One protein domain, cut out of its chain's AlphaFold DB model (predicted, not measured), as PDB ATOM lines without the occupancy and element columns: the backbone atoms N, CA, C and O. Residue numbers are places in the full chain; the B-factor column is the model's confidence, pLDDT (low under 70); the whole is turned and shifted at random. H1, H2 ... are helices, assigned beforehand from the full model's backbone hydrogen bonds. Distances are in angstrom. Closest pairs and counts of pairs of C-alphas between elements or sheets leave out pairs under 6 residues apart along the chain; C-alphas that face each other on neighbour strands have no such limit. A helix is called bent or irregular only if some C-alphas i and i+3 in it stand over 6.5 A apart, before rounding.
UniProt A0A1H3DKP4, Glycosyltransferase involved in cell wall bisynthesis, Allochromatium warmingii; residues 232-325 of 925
ATOM      1  N   HIS A 232       5.822  34.371 -42.832       84.44
ATOM      2  CA  HIS A 232       5.938  34.834 -41.448       84.44
ATOM      3  C   HIS A 232       5.266  33.887 -40.433       84.44
ATOM      4  O   HIS A 232       5.825  33.654 -39.360       84.44
ATOM      5  N   ILE A 233       4.127  33.273 -40.779       92.44
ATOM      6  CA  ILE A 233       3.411  32.308 -39.927       92.44
ATOM      7  C   ILE A 233       4.023  30.917 -40.086       92.44
ATOM      8  O   ILE A 233       4.346  30.257 -39.096       92.44
ATOM      9  N   VAL A 234       4.246  30.487 -41.337       92.00
ATOM     10  CA  VAL A 234       4.821  29.169 -41.660       92.00
ATOM     11  C   VAL A 234       6.175  28.996 -40.987       92.00
ATOM     12  O   VAL A 234       6.457  27.935 -40.440       92.00
ATOM     13  N   ARG A 235       6.993  30.050 -40.935       86.44
ATOM     14  CA  ARG A 235       8.248  30.045 -40.185       86.44
ATOM     15  C   ARG A 235       8.055  29.642 -38.723       86.44
ATOM     16  O   ARG A 235       8.798  28.790 -38.243       86.44
ATOM     17  N   SER A 236       7.083  30.220 -38.019       88.12
ATOM     18  CA  SER A 236       6.815  29.864 -36.621       88.12
ATOM     19  C   SER A 236       6.330  28.423 -36.480       88.12
ATOM     20  O   SER A 236       6.791  27.725 -35.576       88.12
ATOM     21  N   VAL A 237       5.491  27.948 -37.408       91.75
ATOM     22  CA  VAL A 237       5.063  26.539 -37.454       91.75
ATOM     23  C   VAL A 237       6.268  25.616 -37.633       91.75
ATOM     24  O   VAL A 237       6.416  24.653 -36.889       91.75
ATOM     25  N   MET A 238       7.160  25.915 -38.579       89.44
ATOM     26  CA  MET A 238       8.322  25.075 -38.882       89.44
ATOM     27  C   MET A 238       9.351  25.076 -37.757       89.44
ATOM     28  O   MET A 238       9.889  24.024 -37.423       89.44
ATOM     29  N   GLN A 239       9.593  26.224 -37.122       85.12
ATOM     30  CA  GLN A 239      10.441  26.295 -35.932       85.12
ATOM     31  C   GLN A 239       9.865  25.467 -34.786       85.12
ATOM     32  O   GLN A 239      10.600  24.725 -34.133       85.12
ATOM     33  N   TRP A 240       8.555  25.564 -34.550       88.69
ATOM     34  CA  TRP A 240       7.882  24.743 -33.554       88.69
ATOM     35  C   TRP A 240       7.981  23.258 -33.895       88.69
ATOM     36  O   TRP A 240       8.457  22.495 -33.063       88.69
ATOM     37  N   ALA A 241       7.595  22.856 -35.107       86.88
ATOM     38  CA  ALA A 241       7.574  21.462 -35.533       86.88
ATOM     39  C   ALA A 241       8.972  20.835 -35.476       86.88
ATOM     40  O   ALA A 241       9.143  19.725 -34.978       86.88
ATOM     41  N   SER A 242       9.991  21.585 -35.898       82.56
ATOM     42  CA  SER A 242      11.386  21.167 -35.821       82.56
ATOM     43  C   SER A 242      11.857  20.974 -34.373       82.56
ATOM     44  O   SER A 242      12.490  19.966 -34.069       82.56
ATOM     45  N   ARG A 243      11.492  21.883 -33.456       80.94
ATOM     46  CA  ARG A 243      11.844  21.789 -32.026       80.94
ATOM     47  C   ARG A 243      11.065  20.703 -31.282       80.94
ATOM     48  O   ARG A 243      11.592  20.119 -30.340       80.94
ATOM     49  N   THR A 244       9.826  20.429 -31.683       76.44
ATOM     50  CA  THR A 244       8.973  19.395 -31.073       76.44
ATOM     51  C   THR A 244       9.109  18.030 -31.744       76.44
ATOM     52  O   THR A 244       8.538  17.051 -31.263       76.44
ATOM     53  N   GLY A 245       9.887  17.933 -32.825       76.38
ATOM     54  CA  GLY A 245      10.083  16.700 -33.585       76.38
ATOM     55  C   GLY A 245       8.831  16.239 -34.330       76.38
ATOM     56  O   GLY A 245       8.706  15.054 -34.632       76.38
ATOM     57  N   VAL A 246       7.880  17.139 -34.586       81.81
ATOM     58  CA  VAL A 246       6.668  16.829 -35.349       81.81
ATOM     59  C   VAL A 246       7.078  16.516 -36.789       81.81
ATOM     60  O   VAL A 246       7.731  17.349 -37.418       81.81
ATOM     61  N   PRO A 247       6.714  15.341 -37.334       79.56
ATOM     62  CA  PRO A 247       6.995  15.019 -38.724       79.56
ATOM     63  C   PRO A 247       6.338  16.034 -39.660       79.56
ATOM     64  O   PRO A 247       5.118  16.190 -39.657       79.56
ATOM     65  N   THR A 248       7.152  16.712 -40.465       86.31
ATOM     66  CA  THR A 248       6.693  17.698 -41.448       86.31
ATOM     67  C   THR A 248       6.890  17.156 -42.861       86.31
ATOM     68  O   THR A 248       8.017  16.774 -43.200       86.31
ATOM     69  N   PRO A 249       5.854  17.153 -43.716       88.56
ATOM     70  CA  PRO A 249       6.020  16.845 -45.133       88.56
ATOM     71  C   PRO A 249       7.033  17.787 -45.798       88.56
ATOM     72  O   PRO A 249       7.185  18.940 -45.398       88.56
ATOM     73  N   ASN A 250       7.755  17.301 -46.809       87.00
ATOM     74  CA  ASN A 250       8.758  18.116 -47.495       87.00
ATOM     75  C   ASN A 250       8.067  19.090 -48.472       87.00
ATOM     76  O   ASN A 250       7.468  18.615 -49.437       87.00
ATOM     77  N   PRO A 251       8.197  20.420 -48.305       90.12
ATOM     78  CA  PRO A 251       7.490  21.397 -49.138       90.12
ATOM     79  C   PRO A 251       7.930  21.388 -50.611       90.12
ATOM     80  O   PRO A 251       7.192  21.855 -51.471       90.12
ATOM     81  N   ARG A 252       9.116  20.848 -50.929       87.06
ATOM     82  CA  ARG A 252       9.630  20.761 -52.304       87.06
ATOM     83  C   ARG A 252       9.130  19.523 -53.047       87.06
ATOM     84  O   ARG A 252       8.941  19.588 -54.254       87.06
ATOM     85  N   THR A 253       8.994  18.387 -52.363       91.31
ATOM     86  CA  THR A 253       8.638  17.108 -53.010       91.31
ATOM     87  C   THR A 253       7.197  16.672 -52.753       91.31
ATOM     88  O   THR A 253       6.663  15.909 -53.545       91.31
ATOM     89  N   HIS A 254       6.570  17.147 -51.673       88.94
ATOM     90  CA  HIS A 254       5.197  16.822 -51.270       88.94
ATOM     91  C   HIS A 254       4.435  18.103 -50.865       88.94
ATOM     92  O   HIS A 254       4.044  18.253 -49.704       88.94
ATOM     93  N   PRO A 255       4.261  19.065 -51.790       91.38
ATOM     94  CA  PRO A 255       3.712  20.383 -51.470       91.38
ATOM     95  C   PRO A 255       2.258  20.324 -50.966       91.38
ATOM     96  O   PRO A 255       1.919  21.037 -50.027       91.38
ATOM     97  N   ASP A 256       1.418  19.431 -51.500       87.94
ATOM     98  CA  ASP A 256       0.021  19.300 -51.056       87.94
ATOM     99  C   ASP A 256      -0.085  18.751 -49.630       87.94
ATOM    100  O   ASP A 256      -0.866  19.248 -48.820       87.94
ATOM    101  N   ASP A 257       0.725  17.744 -49.294       84.94
ATOM    102  CA  ASP A 257       0.765  17.184 -47.939       84.94
ATOM    103  C   ASP A 257       1.286  18.210 -46.937       84.94
ATOM    104  O   ASP A 257       0.800  18.278 -45.809       84.94
ATOM    105  N   PHE A 258       2.236  19.049 -47.357       91.81
ATOM    106  CA  PHE A 258       2.714  20.160 -46.547       91.81
ATOM    107  C   PHE A 258       1.595  21.170 -46.261       91.81
ATOM    108  O   PHE A 258       1.400  21.545 -45.105       91.81
ATOM    109  N   CYS A 259       0.801  21.543 -47.269       93.06
ATOM    110  CA  CYS A 259      -0.370  22.399 -47.074       93.06
ATOM    111  C   CYS A 259      -1.401  21.761 -46.126       93.06
ATOM    112  O   CYS A 259      -1.865  22.425 -45.199       93.06
ATOM    113  N   ARG A 260      -1.704  20.461 -46.276       89.81
ATOM    114  CA  ARG A 260      -2.605  19.737 -45.355       89.81
ATOM    115  C   ARG A 260      -2.074  19.722 -43.930       89.81
ATOM    116  O   ARG A 260      -2.842  19.926 -42.996       89.81
ATOM    117  N   PHE A 261      -0.771  19.511 -43.746       90.31
ATOM    118  CA  PHE A 261      -0.128  19.556 -42.435       90.31
ATOM    119  C   PHE A 261      -0.357  20.905 -41.738       90.31
ATOM    120  O   PHE A 261      -0.792  20.926 -40.585       90.31
ATOM    121  N   LEU A 262      -0.137  22.022 -42.443       92.81
ATOM    122  CA  LEU A 262      -0.387  23.365 -41.906       92.81
ATOM    123  C   LEU A 262      -1.859  23.553 -41.502       92.81
ATOM    124  O   LEU A 262      -2.149  24.191 -40.490       92.81
ATOM    125  N   MET A 263      -2.779  22.959 -42.257       92.19
ATOM    126  CA  MET A 263      -4.226  23.126 -42.091       92.19
ATOM    127  C   MET A 263      -4.901  22.011 -41.267       92.19
ATOM    128  O   MET A 263      -6.125  21.925 -41.222       92.19
ATOM    129  N   SER A 264      -4.124  21.169 -40.580       87.69
ATOM    130  CA  SER A 264      -4.630  20.037 -39.790       87.69
ATOM    131  C   SER A 264      -4.854  20.365 -38.309       87.69
ATOM    132  O   SER A 264      -4.230  21.264 -37.739       87.69
ATOM    133  N   ARG A 265      -5.694  19.552 -37.653       84.88
ATOM    134  CA  ARG A 265      -5.944  19.561 -36.198       84.88
ATOM    135  C   ARG A 265      -5.263  18.390 -35.486       84.88
ATOM    136  O   ARG A 265      -4.845  17.420 -36.115       84.88
ATOM    137  N   GLY A 266      -5.179  18.450 -34.154       74.88
ATOM    138  CA  GLY A 266      -4.689  17.334 -33.325       74.88
ATOM    139  C   GLY A 266      -3.163  17.209 -33.220       74.88
ATOM    140  O   GLY A 266      -2.666  16.269 -32.595       74.88
ATOM    141  N   TYR A 267      -2.423  18.165 -33.790       78.75
ATOM    142  CA  TYR A 267      -0.968  18.289 -33.650       78.75
ATOM    143  C   TYR A 267      -0.537  18.980 -32.350       78.75
ATOM    144  O   TYR A 267       0.577  18.763 -31.878       78.75
ATOM    145  N   LEU A 268      -1.422  19.783 -31.754       79.69
ATOM    146  CA  LEU A 268      -1.194  20.477 -30.489       79.69
ATOM    147  C   LEU A 268      -1.764  19.624 -29.336       79.69
ATOM    148  O   LEU A 268      -2.982  19.438 -29.303       79.69
ATOM    149  N   PRO A 269      -0.932  19.107 -28.404       66.25
ATOM    150  CA  PRO A 269      -1.347  18.138 -27.377       66.25
ATOM    151  C   PRO A 269      -2.536  18.560 -26.500       66.25
ATOM    152  O   PRO A 269      -3.291  17.705 -26.062       66.25
ATOM    153  N   GLU A 270      -2.746  19.864 -26.310       75.69
ATOM    154  CA  GLU A 270      -3.808  20.423 -25.455       75.69
ATOM    155  C   GLU A 270      -4.928  21.113 -26.250       75.69
ATOM    156  O   GLU A 270      -5.910  21.579 -25.682       75.69
ATOM    157  N   ARG A 271      -4.794  21.195 -27.580       79.81
ATOM    158  CA  ARG A 271      -5.706  21.950 -28.453       79.81
ATOM    159  C   ARG A 271      -6.165  21.096 -29.636       79.81
ATOM    160  O   ARG A 271      -5.829  21.380 -30.788       79.81
ATOM    161  N   PRO A 272      -6.936  20.023 -29.384       74.38
ATOM    162  CA  PRO A 272      -7.298  19.045 -30.410       74.38
ATOM    163  C   PRO A 272      -8.243  19.599 -31.482       74.38
ATOM    164  O   PRO A 272      -8.352  19.007 -32.554       74.38
ATOM    165  N   ASN A 273      -8.920  20.716 -31.204       80.12
ATOM    166  CA  ASN A 273      -9.857  21.360 -32.123       80.12
ATOM    167  C   ASN A 273      -9.268  22.609 -32.791       80.12
ATOM    168  O   ASN A 273      -9.996  23.330 -33.469       80.12
ATOM    169  N   VAL A 274      -7.971  22.870 -32.635       88.38
ATOM    170  CA  VAL A 274      -7.325  24.040 -33.234       88.38
ATOM    171  C   VAL A 274      -6.530  23.619 -34.463       88.38
ATOM    172  O   VAL A 274      -5.759  22.657 -34.419       88.38
ATOM    173  N   VAL A 275      -6.742  24.332 -35.567       92.06
ATOM    174  CA  VAL A 275      -5.954  24.202 -36.795       92.06
ATOM    175  C   VAL A 275      -4.567  24.783 -36.546       92.06
ATOM    176  O   VAL A 275      -4.429  25.901 -36.042       92.06
ATOM    177  N   LEU A 276      -3.535  24.022 -36.912       91.50
ATOM    178  CA  LEU A 276      -2.147  24.338 -36.591       91.50
ATOM    179  C   LEU A 276      -1.743  25.750 -37.043       91.50
ATOM    180  O   LEU A 276      -1.211  26.514 -36.243       91.50
ATOM    181  N   LEU A 277      -2.026  26.128 -38.288       94.19
ATOM    182  CA  LEU A 277      -1.647  27.439 -38.815       94.19
ATOM    183  C   LEU A 277      -2.371  28.602 -38.113       94.19
ATOM    184  O   LEU A 277      -1.746  29.625 -37.830       94.19
ATOM    185  N   TYR A 278      -3.654  28.441 -37.771       94.75
ATOM    186  CA  TYR A 278      -4.425  29.478 -37.072       94.75
ATOM    187  C   TYR A 278      -3.914  29.714 -35.653       94.75
ATOM    188  O   TYR A 278      -3.872  30.856 -35.199       94.75
ATOM    189  N   PHE A 279      -3.453  28.663 -34.971       93.81
ATOM    190  CA  PHE A 279      -2.807  28.813 -33.671       93.81
ATOM    191  C   PHE A 279      -1.615  29.779 -33.744       93.81
ATOM    192  O   PHE A 279      -1.514  30.703 -32.938       93.81
ATOM    193  N   PHE A 280      -0.732  29.606 -34.733       94.38
ATOM    194  CA  PHE A 280       0.438  30.472 -34.893       94.38
ATOM    195  C   PHE A 280       0.087  31.880 -35.377       94.38
ATOM    196  O   PHE A 280       0.748  32.829 -34.959       94.38
ATOM    197  N   LEU A 281      -0.974  32.038 -36.176       95.06
ATOM    198  CA  LEU A 281      -1.524  33.356 -36.505       95.06
ATOM    199  C   LEU A 281      -1.942  34.111 -35.232       95.06
ATOM    200  O   LEU A 281      -1.512  35.243 -35.019       95.06
ATOM    201  N   LEU A 282      -2.723  33.472 -34.357       93.38
ATOM    202  CA  LEU A 282      -3.206  34.080 -33.113       93.38
ATOM    203  C   LEU A 282      -2.060  34.420 -32.146       93.38
ATOM    204  O   LEU A 282      -2.094  35.455 -31.490       93.38
ATOM    205  N   GLN A 283      -0.997  33.610 -32.099       90.69
ATOM    206  CA  GLN A 283       0.193  33.929 -31.296       90.69
ATOM    207  C   GLN A 283       0.891  35.218 -31.757       90.69
ATOM    208  O   GLN A 283       1.405  35.970 -30.927       90.69
ATOM    209  N   GLN A 284       0.903  35.483 -33.066       88.75
ATOM    210  CA  GLN A 284       1.525  36.676 -33.648       88.75
ATOM    211  C   GLN A 284       0.615  37.917 -33.603       88.75
ATOM    212  O   GLN A 284       1.112  39.038 -33.680       88.75
ATOM    213  N   ARG A 285      -0.703  37.732 -33.456       90.50
ATOM    214  CA  ARG A 285      -1.725  38.788 -33.503       90.50
ATOM    215  C   ARG A 285      -2.549  38.819 -32.215       90.50
ATOM    216  O   ARG A 285      -3.664  38.305 -32.147       90.50
ATOM    217  N   GLN A 286      -1.992  39.452 -31.183       88.69
ATOM    218  CA  GLN A 286      -2.659  39.601 -29.880       88.69
ATOM    219  C   GLN A 286      -3.983  40.373 -29.970       88.69
ATOM    220  O   GLN A 286      -4.903  40.118 -29.199       88.69
ATOM    221  N   ASP A 287      -4.112  41.271 -30.943       93.81
ATOM    222  CA  ASP A 287      -5.363  41.957 -31.258       93.81
ATOM    223  C   ASP A 287      -6.484  40.981 -31.656       93.81
ATOM    224  O   ASP A 287      -7.618  41.143 -31.211       93.81
ATOM    225  N   LEU A 288      -6.166  39.921 -32.411       93.75
ATOM    226  CA  LEU A 288      -7.135  38.881 -32.775       93.75
ATOM    227  C   LEU A 288      -7.504  37.998 -31.581       93.75
ATOM    228  O   LEU A 288      -8.653  37.588 -31.471       93.75
ATOM    229  N   VAL A 289      -6.565  37.733 -30.669       93.06
ATOM    230  CA  VAL A 289      -6.845  36.987 -29.428       93.06
ATOM    231  C   VAL A 289      -7.836  37.746 -28.545       93.06
ATOM    232  O   VAL A 289      -8.730  37.139 -27.962       93.06
ATOM    233  N   VAL A 290      -7.708  39.072 -28.471       92.62
ATOM    234  CA  VAL A 290      -8.647  39.928 -27.730       92.62
ATOM    235  C   VAL A 290     -10.017  39.974 -28.411       92.62
ATOM    236  O   VAL A 290     -11.034  39.938 -27.721       92.62
ATOM    237  N   ALA A 291     -10.059  40.038 -29.745       93.75
ATOM    238  CA  ALA A 291     -11.308  40.089 -30.505       93.75
ATOM    239  C   ALA A 291     -12.057  38.743 -30.543       93.75
ATOM    240  O   ALA A 291     -13.286  38.732 -30.516       93.75
ATOM    241  N   PHE A 292     -11.330  37.620 -30.577       95.38
ATOM    242  CA  PHE A 292     -11.869  36.265 -30.742       95.38
ATOM    243  C   PHE A 292     -11.290  35.294 -29.693       95.38
ATOM    244  O   PHE A 292     -10.554  34.361 -30.033       95.38
ATOM    245  N   PRO A 293     -11.598  35.470 -28.397       90.38
ATOM    246  CA  PRO A 293     -10.953  34.713 -27.323       90.38
ATOM    247  C   PRO A 293     -11.199  33.197 -27.408       90.38
ATOM    248  O   PRO A 293     -10.329  32.410 -27.042       90.38
ATOM    249  N   HIS A 294     -12.348  32.765 -27.934       90.06
ATOM    250  CA  HIS A 294     -12.684  31.343 -28.075       90.06
ATOM    251  C   HIS A 294     -11.924  30.643 -29.215       90.06
ATOM    252  O   HIS A 294     -11.729  29.425 -29.164       90.06
ATOM    253  N   ALA A 295     -11.424  31.400 -30.199       91.44
ATOM    254  CA  ALA A 295     -10.656  30.863 -31.323       91.44
ATOM    255  C   ALA A 295      -9.319  30.231 -30.892       91.44
ATOM    256  O   ALA A 295      -8.759  29.399 -31.611       91.44
ATOM    257  N   VAL A 296      -8.822  30.602 -29.704       87.44
ATOM    258  CA  VAL A 296      -7.583  30.079 -29.107       87.44
ATOM    259  C   VAL A 296      -7.678  28.584 -28.803       87.44
ATOM    260  O   VAL A 296      -6.680  27.876 -28.948       87.44
ATOM    261  N   ASP A 297      -8.862  28.103 -28.419       83.81
ATOM    262  CA  ASP A 297      -9.092  26.713 -28.006       83.81
ATOM    263  C   ASP A 297      -9.965  25.931 -29.001       83.81
ATOM    264  O   ASP A 297      -9.966  24.694 -29.008       83.81
ATOM    265  N   ASN A 298     -10.673  26.633 -29.890       87.12
ATOM    266  CA  ASN A 298     -11.459  26.029 -30.954       87.12
ATOM    267  C   ASN A 298     -11.451  26.892 -32.221       87.12
ATOM    268  O   ASN A 298     -12.056  27.958 -32.258       87.12
ATOM    269  N   SER A 299     -10.849  26.389 -33.302       89.94
ATOM    270  CA  SER A 299     -10.815  27.118 -34.574       89.94
ATOM    271  C   SER A 299     -12.185  27.310 -35.231       89.94
ATOM    272  O   SER A 299     -12.270  28.076 -36.182       89.94
ATOM    273  N   ASP A 300     -13.247  26.659 -34.755       88.81
ATOM    274  CA  ASP A 300     -14.615  26.810 -35.281       88.81
ATOM    275  C   ASP A 300     -15.429  27.927 -34.625       88.81
ATOM    276  O   ASP A 300     -16.639  27.996 -34.829       88.81
ATOM    277  N   ASP A 301     -14.787  28.803 -33.854       92.94
ATOM    278  CA  ASP A 301     -15.418  30.036 -33.389       92.94
ATOM    279  C   ASP A 301     -16.050  30.805 -34.566       92.94
ATOM    280  O   ASP A 301     -15.388  31.114 -35.562       92.94
ATOM    281  N   SER A 302     -17.356  31.068 -34.478       91.50
ATOM    282  CA  SER A 302     -18.141  31.573 -35.607       91.50
ATOM    283  C   SER A 302     -17.706  32.965 -36.050       91.50
ATOM    284  O   SER A 302     -17.674  33.242 -37.251       91.50
ATOM    285  N   ASP A 303     -17.336  33.822 -35.101       94.00
ATOM    286  CA  ASP A 303     -16.941  35.202 -35.373       94.00
ATOM    287  C   ASP A 303     -15.540  35.246 -35.992       94.00
ATOM    288  O   ASP A 303     -15.323  35.932 -36.996       94.00
ATOM    289  N   PHE A 304     -14.617  34.425 -35.486       95.44
ATOM    290  CA  PHE A 304     -13.291  34.239 -36.071       95.44
ATOM    291  C   PHE A 304     -13.357  33.681 -37.496       95.44
ATOM    292  O   PHE A 304     -12.666  34.174 -38.390       95.44
ATOM    293  N   ARG A 305     -14.215  32.684 -37.745       94.00
ATOM    294  CA  ARG A 305     -14.432  32.121 -39.087       94.00
ATOM    295  C   ARG A 305     -15.003  33.150 -40.050       94.00
ATOM    296  O   ARG A 305     -14.537  33.247 -41.185       94.00
ATOM    297  N   ASN A 306     -15.969  33.940 -39.593       94.62
ATOM    298  CA  ASN A 306     -16.543  35.012 -40.393       94.62
ATOM    299  C   ASN A 306     -15.487  36.079 -40.739       94.62
ATOM    300  O   ASN A 306     -15.403  36.521 -41.885       94.62
ATOM    301  N   TRP A 307     -14.627  36.451 -39.788       95.25
ATOM    302  CA  TRP A 307     -13.511  37.357 -40.057       95.25
ATOM    303  C   TRP A 307     -12.496  36.758 -41.041       95.25
ATOM    304  O   TRP A 307     -12.121  37.437 -41.998       95.25
ATOM    305  N   LEU A 308     -12.091  35.494 -40.868       93.94
ATOM    306  CA  LEU A 308     -11.156  34.804 -41.767       93.94
ATOM    307  C   LEU A 308     -11.642  34.807 -43.222       93.94
ATOM    308  O   LEU A 308     -10.848  35.056 -44.125       93.94
ATOM    309  N   LEU A 309     -12.931  34.562 -43.455       91.56
ATOM    310  CA  LEU A 309     -13.493  34.498 -44.807       91.56
ATOM    311  C   LEU A 309     -13.605  35.873 -45.478       91.56
ATOM    312  O   LEU A 309     -13.382  35.977 -46.681       91.56
ATOM    313  N   ASN A 310     -13.930  36.923 -44.718       92.81
ATOM    314  CA  ASN A 310     -14.198  38.249 -45.287       92.81
ATOM    315  C   ASN A 310     -12.968  39.170 -45.329       92.81
ATOM    316  O   ASN A 310     -12.880  40.036 -46.198       92.81
ATOM    317  N   HIS A 311     -12.026  39.002 -44.397       90.88
ATOM    318  CA  HIS A 311     -10.903  39.927 -44.205       90.88
ATOM    319  C   HIS A 311      -9.587  39.188 -43.933       90.88
ATOM    320  O   HIS A 311      -8.602  39.363 -44.657       90.88
ATOM    321  N   GLY A 312      -9.583  38.302 -42.933       87.50
ATOM    322  CA  GLY A 312      -8.379  37.660 -42.410       87.50
ATOM    323  C   GLY A 312      -7.621  36.816 -43.430       87.50
ATOM    324  O   GLY A 312      -6.394  36.806 -43.423       87.50
ATOM    325  N   GLY A 313      -8.324  36.171 -44.363       90.25
ATOM    326  CA  GLY A 313      -7.716  35.396 -45.438       90.25
ATOM    327  C   GLY A 313      -6.810  36.240 -46.331       90.25
ATOM    328  O   GLY A 313      -5.746  35.773 -46.722       90.25
ATOM    329  N   HIS A 314      -7.182  37.495 -46.600       90.50
ATOM    330  CA  HIS A 314      -6.357  38.413 -47.384       90.50
ATOM    331  C   HIS A 314      -5.301  39.126 -46.553       90.50
ATOM    332  O   HIS A 314      -4.164  39.264 -47.004       90.50
ATOM    333  N   GLU A 315      -5.639  39.536 -45.333       90.88
ATOM    334  CA  GLU A 315      -4.676  40.155 -44.418       90.88
ATOM    335  C   GLU A 315      -3.506  39.220 -44.082       90.88
ATOM    336  O   GLU A 315      -2.357  39.656 -44.055       90.88
ATOM    337  N   ALA A 316      -3.791  37.935 -43.860       89.31
ATOM    338  CA  ALA A 316      -2.808  36.933 -43.457       89.31
ATOM    339  C   ALA A 316      -2.285  36.065 -44.615       89.31
ATOM    340  O   ALA A 316      -1.458  35.193 -44.366       89.31
ATOM    341  N   GLN A 317      -2.729  36.301 -45.858       91.38
ATOM    342  CA  GLN A 317      -2.326  35.547 -47.061       91.38
ATOM    343  C   GLN A 317      -2.599  34.031 -46.956       91.38
ATOM    344  O   GLN A 317      -1.713  33.203 -47.156       91.38
ATOM    345  N   LEU A 318      -3.832  33.664 -46.595       92.56
ATOM    346  CA  LEU A 318      -4.263  32.278 -46.352       92.56
ATOM    347  C   LEU A 318      -5.151  31.696 -47.459       92.56
ATOM    348  O   LEU A 318      -5.549  30.536 -47.365       92.56
ATOM    349  N   GLN A 319      -5.492  32.469 -48.493       91.88
ATOM    350  CA  GLN A 319      -6.547  32.097 -49.445       91.88
ATOM    351  C   GLN A 319      -6.254  30.784 -50.176       91.88
ATOM    352  O   GLN A 319      -7.144  29.946 -50.310       91.88
ATOM    353  N   ASP A 320      -4.999  30.578 -50.574       93.56
ATOM    354  CA  ASP A 320      -4.555  29.370 -51.277       93.56
ATOM    355  C   ASP A 320      -4.556  28.121 -50.374       93.56
ATOM    356  O   ASP A 320      -4.499  26.995 -50.869       93.56
ATOM    357  N   LEU A 321      -4.619  28.300 -49.048       93.75
ATOM    358  CA  LEU A 321      -4.532  27.223 -48.059       93.75
ATOM    359  C   LEU A 321      -5.898  26.721 -47.579       93.75
ATOM    360  O   LEU A 321      -5.984  25.573 -47.145       93.75
ATOM    361  N   PHE A 322      -6.972  27.510 -47.692       92.75
ATOM    362  CA  PHE A 322      -8.317  27.087 -47.270       92.75
ATOM    363  C   PHE A 322      -8.786  25.742 -47.860       92.75
ATOM    364  O   PHE A 322      -9.366  24.959 -47.108       92.75
ATOM    365  N   PRO A 323      -8.502  25.391 -49.134       92.44
ATOM    366  CA  PRO A 323      -8.890  24.090 -49.690       92.44
ATOM    367  C   PRO A 323      -8.233  22.871 -49.023       92.44
ATOM    368  O   PRO A 323      -8.654  21.743 -49.274       92.44
ATOM    369  N   TYR A 324      -7.191  23.070 -48.209       90.12
ATOM    370  CA  TYR A 324      -6.418  21.999 -47.575       90.12
ATOM    371  C   TYR A 324      -6.826  21.724 -46.119       90.12
ATOM    372  O   TYR A 324      -6.229  20.853 -45.484       90.12
ATOM    373  N   GLU A 325      -7.818  22.438 -45.576       88.88
ATOM    374  CA  GLU A 325      -8.364  22.157 -44.244       88.88
ATOM    375  C   GLU A 325      -9.125  20.817 -44.249       88.88
ATOM    376  O   GLU A 325     -10.086  20.641 -44.995       88.88
TER     377      GLU A 325
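This is residues 232 to 325 of the 925 residues of the protein "Glycosyltransferase involved in cell wall bisynthesis" of Allochromatium warmingii (UniProt A0A1H3DKP4). Six short helices make a cluster with H3 near its middle; H1 and H2 lie toward one end of the longest axis, and H4, H5 and H6 lie toward the other. H1 meets H3 steeply with its first residues, H2 meets H3 near Leu 262, H4 makes a corner with H3, and the longest helix, H6, touches no other helix. A loop of 13 residues, 263 to 275, links H2 to H3, and residues 316 to 325 wind back from H6 toward the middle of the longest axis. The printed part has 94 residues with six named helices, H1 to H6 in order along the chain, and no named strand; the class is all helix, and the helices hold 54 of the 94 residues. The whole is compact, with a radius of gyration of the C-alphas of 12.8 A, and spans 36 by 27 by 20 A.

H6, residues 302 to 315, is irregular: C-alphas 310 and 313 are 7.1 A apart. H6 is near H4, residues 286 to 291, with 6 pairs of C-alphas within 10 A. H6 is close to but not clearly touching H5, residues 293 to 296; their closest C-alphas, those of Ala 295 and Phe 304, are 6.4 A apart. H4 and H5 are also close but not clearly touching, with the C-alphas of Val 289 and Val 296 closest at 7.0 A. The hub is H3, residues 276 to 284, touching three other helices. H3 and H4 touch only at the corner by their link, and only just, with 3 pairs of C-alphas within 8 A; the closest are those of Leu 282 and Val 289, 5.9 A apart, and the lines are about perpendicular at 76 degrees. H5 is close to H3 but not clearly touching it, with the C-alphas of Phe 279 and Val 296 closest at 6.7 A. H1, residues 232 to 244, touches H3 with residues 233 to 237 alone; the closest C-alphas, those of Ile 233 and Leu 281, are 6.1 A apart. H1 and H3 run opposite ways at a steep tilt of 67 degrees, only just short of about perpendicular. H2, residues 255 to 262, only just touches H3, with 3 pairs of C-alphas within 8 A; those of Leu 262 and Leu 277 are closest at 5.3 A. H2 and H3 run the same way at a steep tilt of 60 degrees. H1 and H2 are close but not clearly touching, with the C-alphas of Val 237 and Leu 262 closest at 7.7 A. Among the pairs that stay apart are H3 and H6, and H1 and H6. In H2, H3 and H4 every O i to N i+4 pair is within hydrogen-bond range, against 8 of 9 in H1 and 7 of 10 in H6; H5 is too short for such a pair.

H6 measures 18.2 A from first to last C-alpha, and its last C-alpha, 315, is at (-4.676, 40.155, -44.418). H1 measures 18.8 A, from C-alpha 232 at (5.938, 34.834, -41.448). H3 measures 13.2 A, from C-alpha 276 at (-2.147, 24.338, -36.591). H2 measures 10.8 A, H4 8.7 A and H5 6.0 A.

The C-alphas of Thr 253 and Val 290 are the two farthest apart, at 38.2 A. The printed part has no cut. The link from H2 to H3 is long, the link from H1 to H2 is short, and the other three are tight. The mean pLDDT of the printed part is 88.8, and residue 269 alone is under 70.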